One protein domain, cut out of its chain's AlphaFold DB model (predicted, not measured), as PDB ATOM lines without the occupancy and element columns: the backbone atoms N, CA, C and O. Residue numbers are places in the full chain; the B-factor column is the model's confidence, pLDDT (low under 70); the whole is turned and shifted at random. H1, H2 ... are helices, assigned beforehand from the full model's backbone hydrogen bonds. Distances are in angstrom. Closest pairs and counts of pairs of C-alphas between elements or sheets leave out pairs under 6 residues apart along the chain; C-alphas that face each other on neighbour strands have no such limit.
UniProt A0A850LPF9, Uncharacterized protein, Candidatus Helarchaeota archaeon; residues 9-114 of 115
ATOM      1  N   ALA A   9      15.682 -48.434  31.770       77.38
ATOM      2  CA  ALA A   9      14.270 -48.083  31.891       77.38
ATOM      3  C   ALA A   9      13.966 -46.652  31.413       77.38
ATOM      4  O   ALA A   9      12.942 -46.429  30.774       77.38
ATOM      5  N   ILE A  10      14.864 -45.686  31.655       79.25
ATOM      6  CA  ILE A  10      14.700 -44.298  31.182       79.25
ATOM      7  C   ILE A  10      14.768 -44.259  29.654       79.25
ATOM      8  O   ILE A  10      13.926 -43.635  29.011       79.25
ATOM      9  N   ASN A  11      15.719 -44.981  29.056       78.94
ATOM     10  CA  ASN A  11      15.817 -45.075  27.599       78.94
ATOM     11  C   ASN A  11      14.578 -45.743  26.996       78.94
ATOM     12  O   ASN A  11      14.021 -45.225  26.031       78.94
ATOM     13  N   GLN A  12      14.123 -46.857  27.574       78.56
ATOM     14  CA  GLN A  12      12.908 -47.544  27.133       78.56
ATOM     15  C   GLN A  12      11.686 -46.626  27.195       78.56
ATOM     16  O   GLN A  12      10.951 -46.542  26.215       78.56
ATOM     17  N   TYR A  13      11.509 -45.894  28.299       82.38
ATOM     18  CA  TYR A  13      10.431 -44.922  28.449       82.38
ATOM     19  C   TYR A  13      10.498 -43.827  27.373       82.38
ATOM     20  O   TYR A  13       9.532 -43.622  26.645       82.38
ATOM     21  N   CYS A  14      11.652 -43.176  27.196       81.88
ATOM     22  CA  CYS A  14      11.820 -42.117  26.196       81.88
ATOM     23  C   CYS A  14      11.570 -42.609  24.760       81.88
ATOM     24  O   CYS A  14      10.943 -41.912  23.961       81.88
ATOM     25  N   PHE A  15      12.046 -43.812  24.417       84.38
ATOM     26  CA  PHE A  15      11.792 -44.409  23.105       84.38
ATOM     27  C   PHE A  15      10.317 -44.776  22.911       84.38
ATOM     28  O   PHE A  15       9.777 -44.522  21.834       84.38
ATOM     29  N   ALA A  16       9.658 -45.325  23.935       85.31
ATOM     30  CA  ALA A  16       8.232 -45.637  23.891       85.31
ATOM     31  C   ALA A  16       7.384 -44.372  23.694       85.31
ATOM     32  O   ALA A  16       6.511 -44.354  22.827       85.31
ATOM     33  N   GLU A  17       7.689 -43.289  24.414       83.75
ATOM     34  CA  GLU A  17       7.009 -41.997  24.257       83.75
ATOM     35  C   GLU A  17       7.190 -41.420  22.845       83.75
ATOM     36  O   GLU A  17       6.225 -40.965  22.229       83.75
ATOM     37  N   ARG A  18       8.401 -41.512  22.280       85.69
ATOM     38  CA  ARG A  18       8.663 -41.088  20.896       85.69
ATOM     39  C   ARG A  18       7.841 -41.889  19.884       85.69
ATOM     40  O   ARG A  18       7.251 -41.301  18.978       85.69
ATOM     41  N   LEU A  19       7.817 -43.217  20.016       88.69
ATOM     42  CA  LEU A  19       7.026 -44.083  19.138       88.69
ATOM     43  C   LEU A  19       5.533 -43.771  19.262       88.69
ATOM     44  O   LEU A  19       4.866 -43.643  18.242       88.69
ATOM     45  N   LYS A  20       5.038 -43.557  20.485       88.38
ATOM     46  CA  LYS A  20       3.649 -43.172  20.750       88.38
ATOM     47  C   LYS A  20       3.260 -41.893  20.004       88.38
ATOM     48  O   LYS A  20       2.260 -41.915  19.290       88.38
ATOM     49  N   SER A  21       4.045 -40.815  20.102       86.31
ATOM     50  CA  SER A  21       3.753 -39.572  19.368       86.31
ATOM     51  C   SER A  21       3.740 -39.794  17.852       86.31
ATOM     52  O   SER A  21       2.819 -39.340  17.178       86.31
ATOM     53  N   PHE A  22       4.689 -40.556  17.295       89.69
ATOM     54  CA  PHE A  22       4.660 -40.885  15.863       89.69
ATOM     55  C   PHE A  22       3.426 -41.694  15.458       89.69
ATOM     56  O   PHE A  22       2.835 -41.424  14.412       89.69
ATOM     57  N   THR A  23       3.008 -42.655  16.279       92.00
ATOM     58  CA  THR A  23       1.793 -43.434  16.033       92.00
ATOM     59  C   THR A  23       0.545 -42.553  16.074       92.00
ATOM     60  O   THR A  23      -0.307 -42.693  15.201       92.00
ATOM     61  N   ILE A  24       0.446 -41.611  17.018       88.50
ATOM     62  CA  ILE A  24      -0.672 -40.654  17.098       88.50
ATOM     63  C   ILE A  24      -0.737 -39.784  15.838       88.50
ATOM     64  O   ILE A  24      -1.802 -39.669  15.228       88.50
ATOM     65  N   ILE A  25       0.399 -39.226  15.404       90.56
ATOM     66  CA  ILE A  25       0.483 -38.440  14.164       90.56
ATOM     67  C   ILE A  25       0.007 -39.288  12.978       90.56
ATOM     68  O   ILE A  25      -0.833 -38.846  12.195       90.56
ATOM     69  N   LEU A  26       0.492 -40.526  12.854       92.69
ATOM     70  CA  LEU A  26       0.108 -41.409  11.756       92.69
ATOM     71  C   LEU A  26      -1.394 -41.727  11.767       92.69
ATOM     72  O   LEU A  26      -2.033 -41.629  10.722       92.69
ATOM     73  N   ILE A  27      -1.968 -42.056  12.928       92.62
ATOM     74  CA  ILE A  27      -3.406 -42.330  13.072       92.62
ATOM     75  C   ILE A  27      -4.230 -41.129  12.599       92.62
ATOM     76  O   ILE A  27      -5.144 -41.300  11.793       92.62
ATOM     77  N   ASN A  28      -3.880 -39.913  13.028       91.50
ATOM     78  CA  ASN A  28      -4.594 -38.698  12.627       91.50
ATOM     79  C   ASN A  28      -4.553 -38.473  11.108       91.50
ATOM     80  O   ASN A  28      -5.566 -38.106  10.508       91.50
ATOM     81  N   ASN A  29      -3.406 -38.725  10.475       92.69
ATOM     82  CA  ASN A  29      -3.251 -38.583   9.027       92.69
ATOM     83  C   ASN A  29      -4.011 -39.666   8.249       92.69
ATOM     84  O   ASN A  29      -4.642 -39.360   7.239       92.69
ATOM     85  N   VAL A  30      -4.021 -40.911   8.735       92.00
ATOM     86  CA  VAL A  30      -4.796 -42.010   8.133       92.00
ATOM     87  C   VAL A  30      -6.297 -41.730   8.207       92.00
ATOM     88  O   VAL A  30      -6.998 -41.930   7.215       92.00
ATOM     89  N   LEU A  31      -6.790 -41.236   9.346       91.50
ATOM     90  CA  LEU A  31      -8.199 -40.867   9.504       91.50
ATOM     91  C   LEU A  31      -8.597 -39.759   8.520       91.50
ATOM     92  O   LEU A  31      -9.555 -39.934   7.772       91.50
ATOM     93  N   ARG A  32      -7.807 -38.681   8.420       90.69
ATOM     94  CA  ARG A  32      -8.057 -37.612   7.434       90.69
ATOM     95  C   ARG A  32      -8.036 -38.109   5.996       90.69
ATOM     96  O   ARG A  32      -8.891 -37.729   5.200       90.69
ATOM     97  N   TYR A  33      -7.060 -38.946   5.652       89.50
ATOM     98  CA  TYR A  33      -6.950 -39.506   4.308       89.50
ATOM     99  C   TYR A  33      -8.178 -40.353   3.949       89.50
ATOM    100  O   TYR A  33      -8.729 -40.228   2.852       89.50
ATOM    101  N   LYS A  34      -8.654 -41.174   4.890       89.69
ATOM    102  CA  LYS A  34      -9.882 -41.957   4.725       89.69
ATOM    103  C   LYS A  34     -11.092 -41.051   4.477       89.69
ATOM    104  O   LYS A  34     -11.827 -41.291   3.525       89.69
ATOM    105  N   ASP A  35     -11.268 -40.004   5.279       88.62
ATOM    106  CA  ASP A  35     -12.411 -39.091   5.142       88.62
ATOM    107  C   ASP A  35     -12.416 -38.386   3.774       88.62
ATOM    108  O   ASP A  35     -13.457 -38.232   3.141       88.62
ATOM    109  N   ILE A  36     -11.242 -38.005   3.266       87.31
ATOM    110  CA  ILE A  36     -11.115 -37.318   1.975       87.31
ATOM    111  C   ILE A  36     -11.343 -38.255   0.794       87.31
ATOM    112  O   ILE A  36     -12.087 -37.904  -0.126       87.31
ATOM    113  N   THR A  37     -10.771 -39.457   0.827       82.62
ATOM    114  CA  THR A  37     -10.966 -40.445  -0.246       82.62
ATOM    115  C   THR A  37     -12.421 -40.900  -0.354       82.62
ATOM    116  O   THR A  37     -12.911 -41.107  -1.460       82.62
ATOM    117  N   GLN A  38     -13.166 -40.937   0.757       86.38
ATOM    118  CA  GLN A  38     -14.617 -41.169   0.746       86.38
ATOM    119  C   GLN A  38     -15.417 -40.063   0.039       86.38
ATOM    120  O   GLN A  38     -16.532 -40.309  -0.415       86.38
ATOM    121  N   THR A  39     -14.855 -38.858  -0.093       84.38
ATOM    122  CA  THR A  39     -15.486 -37.726  -0.792       84.38
ATOM    123  C   THR A  39     -15.079 -37.597  -2.265       84.38
ATOM    124  O   THR A  39     -15.415 -36.593  -2.889       84.38
ATOM    125  N   ASN A  40     -14.363 -38.581  -2.837       77.56
ATOM    126  CA  ASN A  40     -13.801 -38.534  -4.201       77.56
ATOM    127  C   ASN A  40     -12.925 -37.296  -4.481       77.56
ATOM    128  O   ASN A  40     -12.751 -36.886  -5.630       77.56
ATOM    129  N   LYS A  41     -12.362 -36.683  -3.437       83.94
ATOM    130  CA  LYS A  41     -11.432 -35.566  -3.588       83.94
ATOM    131  C   LYS A  41     -10.016 -36.094  -3.772       83.94
ATOM    132  O   LYS A  41      -9.539 -36.903  -2.977       83.94
ATOM    133  N   GLU A  42      -9.340 -35.597  -4.800       85.38
ATOM    134  CA  GLU A  42      -7.908 -35.809  -4.975       85.38
ATOM    135  C   GLU A  42      -7.137 -34.961  -3.956       85.38
ATOM    136  O   GLU A  42      -7.487 -33.805  -3.701       85.38
ATOM    137  N   ILE A  43      -6.102 -35.543  -3.353       87.25
ATOM    138  CA  ILE A  43      -5.249 -34.855  -2.388       87.25
ATOM    139  C   ILE A  43      -3.834 -34.722  -2.930       87.25
ATOM    140  O   ILE A  43      -3.220 -35.699  -3.359       87.25
ATOM    141  N   SER A  44      -3.301 -33.504  -2.886       89.81
ATOM    142  CA  SER A  44      -1.926 -33.247  -3.291       89.81
ATOM    143  C   SER A  44      -0.940 -33.665  -2.197       89.81
ATOM    144  O   SER A  44      -1.226 -33.598  -0.999       89.81
ATOM    145  N   SER A  45       0.276 -34.031  -2.600       88.19
ATOM    146  CA  SER A  45       1.376 -34.305  -1.665       88.19
ATOM    147  C   SER A  45       1.689 -33.111  -0.756       88.19
ATOM    148  O   SER A  45       2.104 -33.290   0.386       88.19
ATOM    149  N   GLU A  46       1.472 -31.887  -1.246       90.50
ATOM    150  CA  GLU A  46       1.625 -30.659  -0.464       90.50
ATOM    151  C   GLU A  46       0.659 -30.626   0.725       90.50
ATOM    152  O   GLU A  46       1.063 -30.318   1.846       90.50
ATOM    153  N   GLU A  47      -0.604 -30.979   0.494       90.44
ATOM    154  CA  GLU A  47      -1.634 -30.989   1.530       90.44
ATOM    155  C   GLU A  47      -1.317 -32.028   2.614       90.44
ATOM    156  O   GLU A  47      -1.391 -31.733   3.807       90.44
ATOM    157  N   ILE A  48      -0.840 -33.209   2.206       89.88
ATOM    158  CA  ILE A  48      -0.372 -34.251   3.129       89.88
ATOM    159  C   ILE A  48       0.772 -33.719   4.004       89.88
ATOM    160  O   ILE A  48       0.742 -33.859   5.226       89.88
ATOM    161  N   LEU A  49       1.774 -33.064   3.412       90.69
ATOM    162  CA  LEU A  49       2.900 -32.502   4.167       90.69
ATOM    163  C   LEU A  49       2.466 -31.387   5.133       90.69
ATOM    164  O   LEU A  49       2.983 -31.312   6.251       90.69
ATOM    165  N   LYS A  50       1.478 -30.563   4.757       92.38
ATOM    166  CA  LYS A  50       0.878 -29.576   5.671       92.38
ATOM    167  C   LYS A  50       0.211 -30.239   6.869       92.38
ATOM    168  O   LYS A  50       0.289 -29.696   7.971       92.38
ATOM    169  N   TRP A  51      -0.413 -31.404   6.701       93.75
ATOM    170  CA  TRP A  51      -0.996 -32.124   7.835       93.75
ATOM    171  C   TRP A  51       0.058 -32.551   8.844       93.75
ATOM    172  O   TRP A  51      -0.114 -32.270  10.030       93.75
ATOM    173  N   PHE A  52       1.173 -33.120   8.377       93.19
ATOM    174  CA  PHE A  52       2.296 -33.486   9.240       93.19
ATOM    175  C   PHE A  52       2.860 -32.281  10.000       93.19
ATOM    176  O   PHE A  52       3.102 -32.377  11.203       93.19
ATOM    177  N   LEU A  53       3.032 -31.134   9.335       93.56
ATOM    178  CA  LEU A  53       3.490 -29.912  10.004       93.56
ATOM    179  C   LEU A  53       2.482 -29.422  11.056       93.56
ATOM    180  O   LEU A  53       2.880 -29.083  12.167       93.56
ATOM    181  N   ASN A  54       1.183 -29.452  10.750       94.94
ATOM    182  CA  ASN A  54       0.126 -29.094  11.700       94.94
ATOM    183  C   ASN A  54       0.046 -30.050  12.899       94.94
ATOM    184  O   ASN A  54      -0.275 -29.637  14.012       94.94
ATOM    185  N   ASP A  55       0.273 -31.347  12.694       94.50
ATOM    186  CA  ASP A  55       0.363 -32.311  13.793       94.50
ATOM    187  C   ASP A  55       1.601 -32.056  14.663       94.50
ATOM    188  O   ASP A  55       1.489 -32.038  15.887       94.50
ATOM    189  N   LEU A  56       2.750 -31.759  14.049       93.56
ATOM    190  CA  LEU A  56       3.976 -31.414  14.773       93.56
ATOM    191  C   LEU A  56       3.822 -30.137  15.616       93.56
ATOM    192  O   LEU A  56       4.313 -30.088  16.747       93.56
ATOM    193  N   ILE A  57       3.131 -29.118  15.091       95.81
ATOM    194  CA  ILE A  57       2.790 -27.889  15.826       95.81
ATOM    195  C   ILE A  57       2.024 -28.240  17.106       95.81
ATOM    196  O   ILE A  57       2.468 -27.874  18.194       95.81
ATOM    197  N   ARG A  58       0.945 -29.025  16.998       94.00
ATOM    198  CA  ARG A  58       0.113 -29.415  18.151       94.00
ATOM    199  C   ARG A  58       0.862 -30.237  19.192       94.00
ATOM    200  O   ARG A  58       0.729 -29.975  20.384       94.00
ATOM    201  N   GLU A  59       1.673 -31.205  18.767       91.75
ATOM    202  CA  GLU A  59       2.496 -31.988  19.700       91.75
ATOM    203  C   GLU A  59       3.511 -31.092  20.431       91.75
ATOM    204  O   GLU A  59       3.754 -31.255  21.629       91.75
ATOM    205  N   THR A  60       4.064 -30.089  19.741       93.94
ATOM    206  CA  THR A  60       4.982 -29.118  20.353       93.94
ATOM    207  C   THR A  60       4.253 -28.201  21.341       93.94
ATOM    208  O   THR A  60       4.763 -27.949  22.431       93.94
ATOM    209  N   GLU A  61       3.043 -27.740  21.014       95.44
ATOM    210  CA  GLU A  61       2.180 -26.975  21.929       95.44
ATOM    211  C   GLU A  61       1.835 -27.775  23.189       95.44
ATOM    212  O   GLU A  61       1.932 -27.255  24.304       95.44
ATOM    213  N   LEU A  62       1.496 -29.058  23.040       92.25
ATOM    214  CA  LEU A  62       1.248 -29.954  24.165       92.25
ATOM    215  C   LEU A  62       2.498 -30.094  25.048       92.25
ATOM    216  O   LEU A  62       2.408 -29.961  26.271       92.25
ATOM    217  N   ALA A  63       3.673 -30.284  24.439       91.38
ATOM    218  CA  ALA A  63       4.938 -30.351  25.164       91.38
ATOM    219  C   ALA A  63       5.225 -29.060  25.950       91.38
ATOM    220  O   ALA A  63       5.627 -29.125  27.117       91.38
ATOM    221  N   ILE A  64       4.973 -27.883  25.364       94.81
ATOM    222  CA  ILE A  64       5.075 -26.586  26.056       94.81
ATOM    223  C   ILE A  64       4.094 -26.524  27.225       94.81
ATOM    224  O   ILE A  64       4.474 -26.116  28.323       94.81
ATOM    225  N   ASN A  65       2.846 -26.941  27.016       94.06
ATOM    226  CA  ASN A  65       1.808 -26.869  28.036       94.06
ATOM    227  C   ASN A  65       2.133 -27.720  29.265       94.06
ATOM    228  O   ASN A  65       1.924 -27.238  30.382       94.06
ATOM    229  N   ILE A  66       2.681 -28.919  29.058       90.38
ATOM    230  CA  ILE A  66       3.045 -29.864  30.121       90.38
ATOM    231  C   ILE A  66       4.340 -29.442  30.822       90.38
ATOM    232  O   ILE A  66       4.405 -29.426  32.048       90.38
ATOM    233  N   THR A  67       5.381 -29.099  30.062       90.69
ATOM    234  CA  THR A  67       6.738 -28.935  30.622       90.69
ATOM    235  C   THR A  67       7.113 -27.494  30.945       90.69
ATOM    236  O   THR A  67       8.081 -27.265  31.667       90.69
ATOM    237  N   LYS A  68       6.401 -26.516  30.370       91.19
ATOM    238  CA  LYS A  68       6.757 -25.086  30.388       91.19
ATOM    239  C   LYS A  68       8.181 -24.802  29.868       91.19
ATOM    240  O   LYS A  68       8.792 -23.805  30.240       91.19
ATOM    241  N   GLY A  69       8.722 -25.672  29.006       88.44
ATOM    242  CA  GLY A  69      10.083 -25.556  28.476       88.44
ATOM    243  C   GLY A  69      10.253 -24.413  27.466       88.44
ATOM    244  O   GLY A  69       9.597 -24.389  26.424       88.44
ATOM    245  N   THR A  70      11.190 -23.501  27.729       93.62
ATOM    246  CA  THR A  70      11.485 -22.341  26.863       93.62
ATOM    247  C   THR A  70      12.056 -22.740  25.499       93.62
ATOM    248  O   THR A  70      11.763 -22.104  24.486       93.62
ATOM    249  N   HIS A  71      12.827 -23.829  25.422       95.38
ATOM    250  CA  HIS A  71      13.318 -24.313  24.133       95.38
ATOM    251  C   HIS A  71      12.208 -24.931  23.280       95.38
ATOM    252  O   HIS A  71      12.261 -24.792  22.061       95.38
ATOM    253  N   PHE A  72      11.175 -25.538  23.877       95.62
ATOM    254  CA  PHE A  72      10.011 -25.978  23.105       95.62
ATOM    255  C   PHE A  72       9.233 -24.791  22.532       95.62
ATOM    256  O   PHE A  72       8.814 -24.851  21.383       95.62
ATOM    257  N   GLN A  73       9.125 -23.679  23.266       97.00
ATOM    258  CA  GLN A  73       8.532 -22.445  22.735       97.00
ATOM    259  C   GLN A  73       9.318 -21.918  21.528       97.00
ATOM    260  O   GLN A  73       8.734 -21.607  20.495       97.00
ATOM    261  N   SER A  74      10.653 -21.896  21.620       97.75
ATOM    262  CA  SER A  74      11.508 -21.518  20.486       97.75
ATOM    263  C   SER A  74      11.364 -22.479  19.300       97.75
ATOM    264  O   SER A  74      11.340 -22.039  18.151       97.75
ATOM    265  N   ALA A  75      11.255 -23.786  19.563       97.62
ATOM    266  CA  ALA A  75      11.015 -24.790  18.531       97.62
ATOM    267  C   ALA A  75       9.674 -24.549  17.824       97.62
ATOM    268  O   ALA A  75       9.632 -24.563  16.598       97.62
ATOM    269  N   LEU A  76       8.610 -24.253  18.573       98.06
ATOM    270  CA  LEU A  76       7.292 -23.945  18.020       98.06
ATOM    271  C   LEU A  76       7.334 -22.732  17.085       98.06
ATOM    272  O   LEU A  76       6.789 -22.792  15.986       98.06
ATOM    273  N   THR A  77       8.019 -21.648  17.469       98.12
ATOM    274  CA  THR A  77       8.195 -20.479  16.589       98.12
ATOM    275  C   THR A  77       8.870 -20.861  15.271       98.12
ATOM    276  O   THR A  77       8.423 -20.447  14.204       98.12
ATOM    277  N   LEU A  78       9.919 -21.686  15.324       98.31
ATOM    278  CA  LEU A  78      10.625 -22.157  14.131       98.31
ATOM    279  C   LEU A  78       9.743 -23.065  13.263       98.31
ATOM    280  O   LEU A  78       9.711 -22.895  12.047       98.31
ATOM    281  N   ILE A  79       8.974 -23.974  13.866       97.75
ATOM    282  CA  ILE A  79       8.040 -24.845  13.137       97.75
ATOM    283  C   ILE A  79       6.939 -24.013  12.463       97.75
ATOM    284  O   ILE A  79       6.655 -24.229  11.287       97.75
ATOM    285  N   ASN A  80       6.381 -23.007  13.142       97.81
ATOM    286  CA  ASN A  80       5.409 -22.083  12.545       97.81
ATOM    287  C   ASN A  80       6.008 -21.284  11.378       97.81
ATOM    288  O   ASN A  80       5.358 -21.107  10.350       97.81
ATOM    289  N   ASN A  81       7.271 -20.862  11.489       97.12
ATOM    290  CA  ASN A  81       7.994 -20.227  10.385       97.12
ATOM    291  C   ASN A  81       8.270 -21.190   9.222       97.12
ATOM    292  O   ASN A  81       8.396 -20.754   8.081       97.12
ATOM    293  N   ALA A  82       8.432 -22.488   9.488       96.44
ATOM    294  CA  ALA A  82       8.502 -23.501   8.441       96.44
ATOM    295  C   ALA A  82       7.138 -23.637   7.750       96.44
ATOM    296  O   ALA A  82       7.066 -23.577   6.528       96.44
ATOM    297  N   PHE A  83       6.056 -23.728   8.523       95.94
ATOM    298  CA  PHE A  83       4.696 -23.841   7.999       95.94
ATOM    299  C   PHE A  83       4.300 -22.651   7.112       95.94
ATOM    300  O   PHE A  83       3.799 -22.855   6.012       95.94
ATOM    301  N   SER A  84       4.591 -21.415   7.532       94.38
ATOM    302  CA  SER A  84       4.235 -20.206   6.771       94.38
ATOM    303  C   SER A  84       5.012 -20.023   5.462       94.38
ATOM    304  O   SER A  84       4.550 -19.314   4.572       94.38
ATOM    305  N   LYS A  85       6.185 -20.655   5.333       92.12
ATOM    306  CA  LYS A  85       7.036 -20.617   4.130       92.12
ATOM    307  C   LYS A  85       6.797 -21.796   3.181       92.12
ATOM    308  O   LYS A  85       7.418 -21.856   2.117       92.12
ATOM    309  N   PHE A  86       5.975 -22.761   3.583       91.94
ATOM    310  CA  PHE A  86       5.716 -23.968   2.813       91.94
ATOM    311  C   PHE A  86       4.551 -23.764   1.825       91.94
ATOM    312  O   PHE A  86       3.504 -23.251   2.225       91.94
ATOM    313  N   PRO A  87       4.664 -24.234   0.564       87.88
ATOM    314  CA  PRO A  87       5.794 -24.953  -0.045       87.88
ATOM    315  C   PRO A  87       6.836 -24.057  -0.739       87.88
ATOM    316  O   PRO A  87       7.804 -24.573  -1.290       87.88
ATOM    317  N   GLN A  88       6.646 -22.736  -0.757       90.25
ATOM    318  CA  GLN A  88       7.338 -21.823  -1.676       90.25
ATOM    319  C   GLN A  88       8.850 -21.714  -1.428       90.25
ATOM    320  O   GLN A  88       9.589 -21.346  -2.338       90.25
ATOM    321  N   ASN A  89       9.324 -22.022  -0.218       93.00
ATOM    322  CA  ASN A  89      10.743 -21.975   0.137       93.00
ATOM    323  C   ASN A  89      11.175 -23.243   0.891       93.00
ATOM    324  O   ASN A  89      11.299 -23.247   2.118       93.00
ATOM    325  N   SER A  90      11.410 -24.327   0.149       90.12
ATOM    326  CA  SER A  90      11.771 -25.642   0.697       90.12
ATOM    327  C   SER A  90      13.062 -25.630   1.526       90.12
ATOM    328  O   SER A  90      13.102 -26.234   2.597       90.12
ATOM    329  N   GLU A  91      14.095 -24.902   1.097       94.38
ATOM    330  CA  GLU A  91      15.341 -24.751   1.862       94.38
ATOM    331  C   GLU A  91      15.089 -24.063   3.207       94.38
ATOM    332  O   GLU A  91      15.517 -24.552   4.254       94.38
ATOM    333  N   GLY A  92      14.320 -22.970   3.199       95.25
ATOM    334  CA  GLY A  92      13.929 -22.254   4.409       95.25
ATOM    335  C   GLY A  92      13.051 -23.090   5.345       95.25
ATOM    336  O   GLY A  92      13.168 -22.960   6.566       95.25
ATOM    337  N   VAL A  93      12.193 -23.958   4.803       95.25
ATOM    338  CA  VAL A  93      11.396 -24.926   5.574       95.25
ATOM    339  C   VAL A  93      12.320 -25.924   6.272       95.25
ATOM    340  O   VAL A  93      12.259 -26.063   7.493       95.25
ATOM    341  N   ILE A  94      13.215 -26.573   5.522       95.62
ATOM    342  CA  ILE A  94      14.155 -27.569   6.059       95.62
ATOM    343  C   ILE A  94      15.058 -26.943   7.122       95.62
ATOM    344  O   ILE A  94      15.267 -27.547   8.176       95.62
ATOM    345  N   GLN A  95      15.566 -25.734   6.879       97.69
ATOM    346  CA  GLN A  95      16.423 -25.035   7.832       97.69
ATOM    347  C   GLN A  95      15.687 -24.747   9.146       97.69
ATOM    348  O   GLN A  95      16.174 -25.126  10.210       97.69
ATOM    349  N   ASN A  96      14.473 -24.191   9.083       98.06
ATOM    350  CA  ASN A  96      13.669 -23.941  10.283       98.06
ATOM    351  C   ASN A  96      13.384 -25.239  11.068       98.06
ATOM    352  O   ASN A  96      13.442 -25.238  12.297       98.06
ATOM    353  N   LEU A  97      13.114 -26.360  10.387       97.50
ATOM    354  CA  LEU A  97      12.884 -27.652  11.047       97.50
ATOM    355  C   LEU A  97      14.158 -28.223  11.696       97.50
ATOM    356  O   LEU A  97      14.085 -28.785  12.790       97.50
ATOM    357  N   ARG A  98      15.331 -28.054  11.071       97.56
ATOM    358  CA  ARG A  98      16.632 -28.425  11.666       97.56
ATOM    359  C   ARG A  98      16.933 -27.604  12.919       97.56
ATOM    360  O   ARG A  98      17.374 -28.151  13.934       97.56
ATOM    361  N   ASP A  99      16.646 -26.310  12.875       98.06
ATOM    362  CA  ASP A  99      16.840 -25.424  14.020       98.06
ATOM    363  C   ASP A  99      15.855 -25.762  15.148       98.06
ATOM    364  O   ASP A  99      16.248 -25.828  16.317       98.06
ATOM    365  N   ALA A 100      14.597 -26.071  14.814       97.62
ATOM    366  CA  ALA A 100      13.602 -26.532  15.778       97.62
ATOM    367  C   ALA A 100      14.039 -27.834  16.464       97.62
ATOM    368  O   ALA A 100      13.995 -27.930  17.693       97.62
ATOM    369  N   LEU A 101      14.540 -28.804  15.688       96.12
ATOM    370  CA  LEU A 101      15.099 -30.049  16.211       96.12
ATOM    371  C   LEU A 101      16.234 -29.775  17.205       96.12
ATOM    372  O   LEU A 101      16.260 -30.375  18.276       96.12
ATOM    373  N   THR A 102      17.122 -28.830  16.899       97.06
ATOM    374  CA  THR A 102      18.217 -28.433  17.799       97.06
ATOM    375  C   THR A 102      17.697 -27.868  19.125       97.06
ATOM    376  O   THR A 102      18.242 -28.164  20.190       97.06
ATOM    377  N   LYS A 103      16.615 -27.079  19.111       97.31
ATOM    378  CA  LYS A 103      15.993 -26.585  20.354       97.31
ATOM    379  C   LYS A 103      15.375 -27.726  21.165       97.31
ATOM    380  O   LYS A 103      15.595 -27.796  22.373       97.31
ATOM    381  N   ILE A 104      14.673 -28.647  20.509       94.25
ATOM    382  CA  ILE A 104      14.078 -29.833  21.144       94.25
ATOM    383  C   ILE A 104      15.158 -30.700  21.805       94.25
ATOM    384  O   ILE A 104      15.025 -31.068  22.972       94.25
ATOM    385  N   THR A 105      16.255 -30.990  21.102       91.81
ATOM    386  CA  THR A 105      17.355 -31.794  21.657       91.81
ATOM    387  C   THR A 105      18.078 -31.069  22.785       91.81
ATOM    388  O   THR A 105      18.431 -31.701  23.774       91.81
ATOM    389  N   THR A 106      18.223 -29.743  22.708       91.88
ATOM    390  CA  THR A 106      18.759 -28.938  23.819       91.88
ATOM    391  C   THR A 106      17.883 -29.063  25.069       91.88
ATOM    392  O   THR A 106      18.400 -29.278  26.165       91.88
ATOM    393  N   GLN A 107      16.554 -28.996  24.920       90.94
ATOM    394  CA  GLN A 107      15.622 -29.200  26.035       90.94
ATOM    395  C   GLN A 107      15.778 -30.592  26.655       90.94
ATOM    396  O   GLN A 107      15.814 -30.714  27.879       90.94
ATOM    397  N   ALA A 108      15.895 -31.626  25.817       86.88
ATOM    398  CA  ALA A 108      16.096 -32.999  26.264       86.88
ATOM    399  C   ALA A 108      17.423 -33.162  27.024       86.88
ATOM    400  O   ALA A 108      17.428 -33.714  28.123       86.88
ATOM    401  N   SER A 109      18.524 -32.613  26.503       84.94
ATOM    402  CA  SER A 109      19.832 -32.626  27.172       84.94
ATOM    403  C   SER A 109      19.800 -31.912  28.526       84.94
ATOM    404  O   SER A 109      20.344 -32.424  29.502       84.94
ATOM    405  N   ASN A 110      19.114 -30.767  28.617       87.31
ATOM    406  CA  ASN A 110      18.952 -30.015  29.867       87.31
ATOM    407  C   ASN A 110      18.088 -30.743  30.905       87.31
ATOM    408  O   ASN A 110      18.250 -30.520  32.103       87.31
ATOM    409  N   ALA A 111      17.125 -31.551  30.462       86.00
ATOM    410  CA  ALA A 111      16.346 -32.401  31.355       86.00
ATOM    411  C   ALA A 111      17.183 -33.595  31.828       86.00
ATOM    412  O   ALA A 111      17.186 -33.910  33.013       86.00
ATOM    413  N   TYR A 112      17.938 -34.210  30.915       79.50
ATOM    414  CA  TYR A 112      18.782 -35.362  31.206       79.50
ATOM    415  C   TYR A 112      19.897 -35.051  32.207       79.50
ATOM    416  O   TYR A 112      20.157 -35.857  33.088       79.50
ATOM    417  N   SER A 113      20.522 -33.871  32.135       77.31
ATOM    418  CA  SER A 113      21.569 -33.469  33.090       77.31
ATOM    419  C   SER A 113      21.082 -33.308  34.536       77.31
ATOM    420  O   SER A 113      21.903 -33.127  35.435       77.31
ATOM    421  N   LYS A 114      19.763 -33.348  34.762       79.38
ATOM    422  CA  LYS A 114      19.125 -33.257  36.082       79.38
ATOM    423  C   LYS A 114      18.682 -34.617  36.638       79.38
ATOM    424  O   LYS A 114      18.143 -34.641  37.743       79.38
TER     425      LYS A 114
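What this domain is: This is residues 9 to 114 of the 115 residues of an uncharacterized protein of Candidatus Helarchaeota archaeon (UniProt A0A850LPF9). The longest helix, H1, slants across H2 at one side of a group of three helices, H2, H3 and H4, in which H3 packs between H2 and H4 and each runs the opposite way to the one before. The chain thus folds back and forth as a row of helical hairpins that curves at H3, and residues 11 to 20 of H1 and residues 34 to 40 stick out. The printed part has 106 residues, with four named helices in the order H1, H2, H3, H4 and no named strand; the class is all helix. It is only just compact, close to loose, with a radius of gyration of the C-alphas of 15.5 A, and its elongated outline spans 52 by 32 by 20 A.

How they stand to each other: Look first at H1, residues 9 to 37, which touches H2, residues 45 to 67, with its residues 21 to 29 alone. Their closest C-alphas, those of Ile 25 and Asp 55, are 6.1 A apart, and the two helices form a hairpin, running opposite ways at a steep tilt of 41 degrees. Move outward to H3, residues 70 to 85: it touches H2, and the closest C-alphas, those of Ile 64 and Phe 72, are 5.8 A apart. This hairpin has a shallow tilt of 17 degrees, opposite ways. H4, residues 90 to 112, touches H3, and here the closest C-alphas, those of Ala 75 and Ala 100, are 4.2 A apart; this hairpin has a shallow tilt of 12 degrees, opposite ways. H1 is apart from H3 and from H4, and H2 is apart from H4. In H1, H2 and H4 every O i to N i+4 pair is within hydrogen-bond range; in H3 it is 11 of 12.

Where its parts are: Find C-alpha 9 at (14.270, -48.083, 31.891); from there H1 runs 41.6 A to C-alpha 37 at (-10.966, -40.445, -0.246). H2 begins at Ser 45 and ends at Thr 67, 33.2 A on. H3, from Thr 70 to Lys 85, measures 23.2 A. H4 begins at Ser 90 and runs 32.8 A to C-alpha 112 at (18.782, -35.362, 31.206).

The domain as a whole: The two C-alphas farthest apart, those of Asn 40 and Lys 114, are 52.3 A apart. The printed part, residues 9 to 114, has no cut. The link from H1 to H2 has 7 residues and is short; those from H2 to H3 and from H3 to H4, with 2 and 4 residues, are tight, and no link is long. The mean pLDDT of the printed part is 90.9, and no printed residue is under 70.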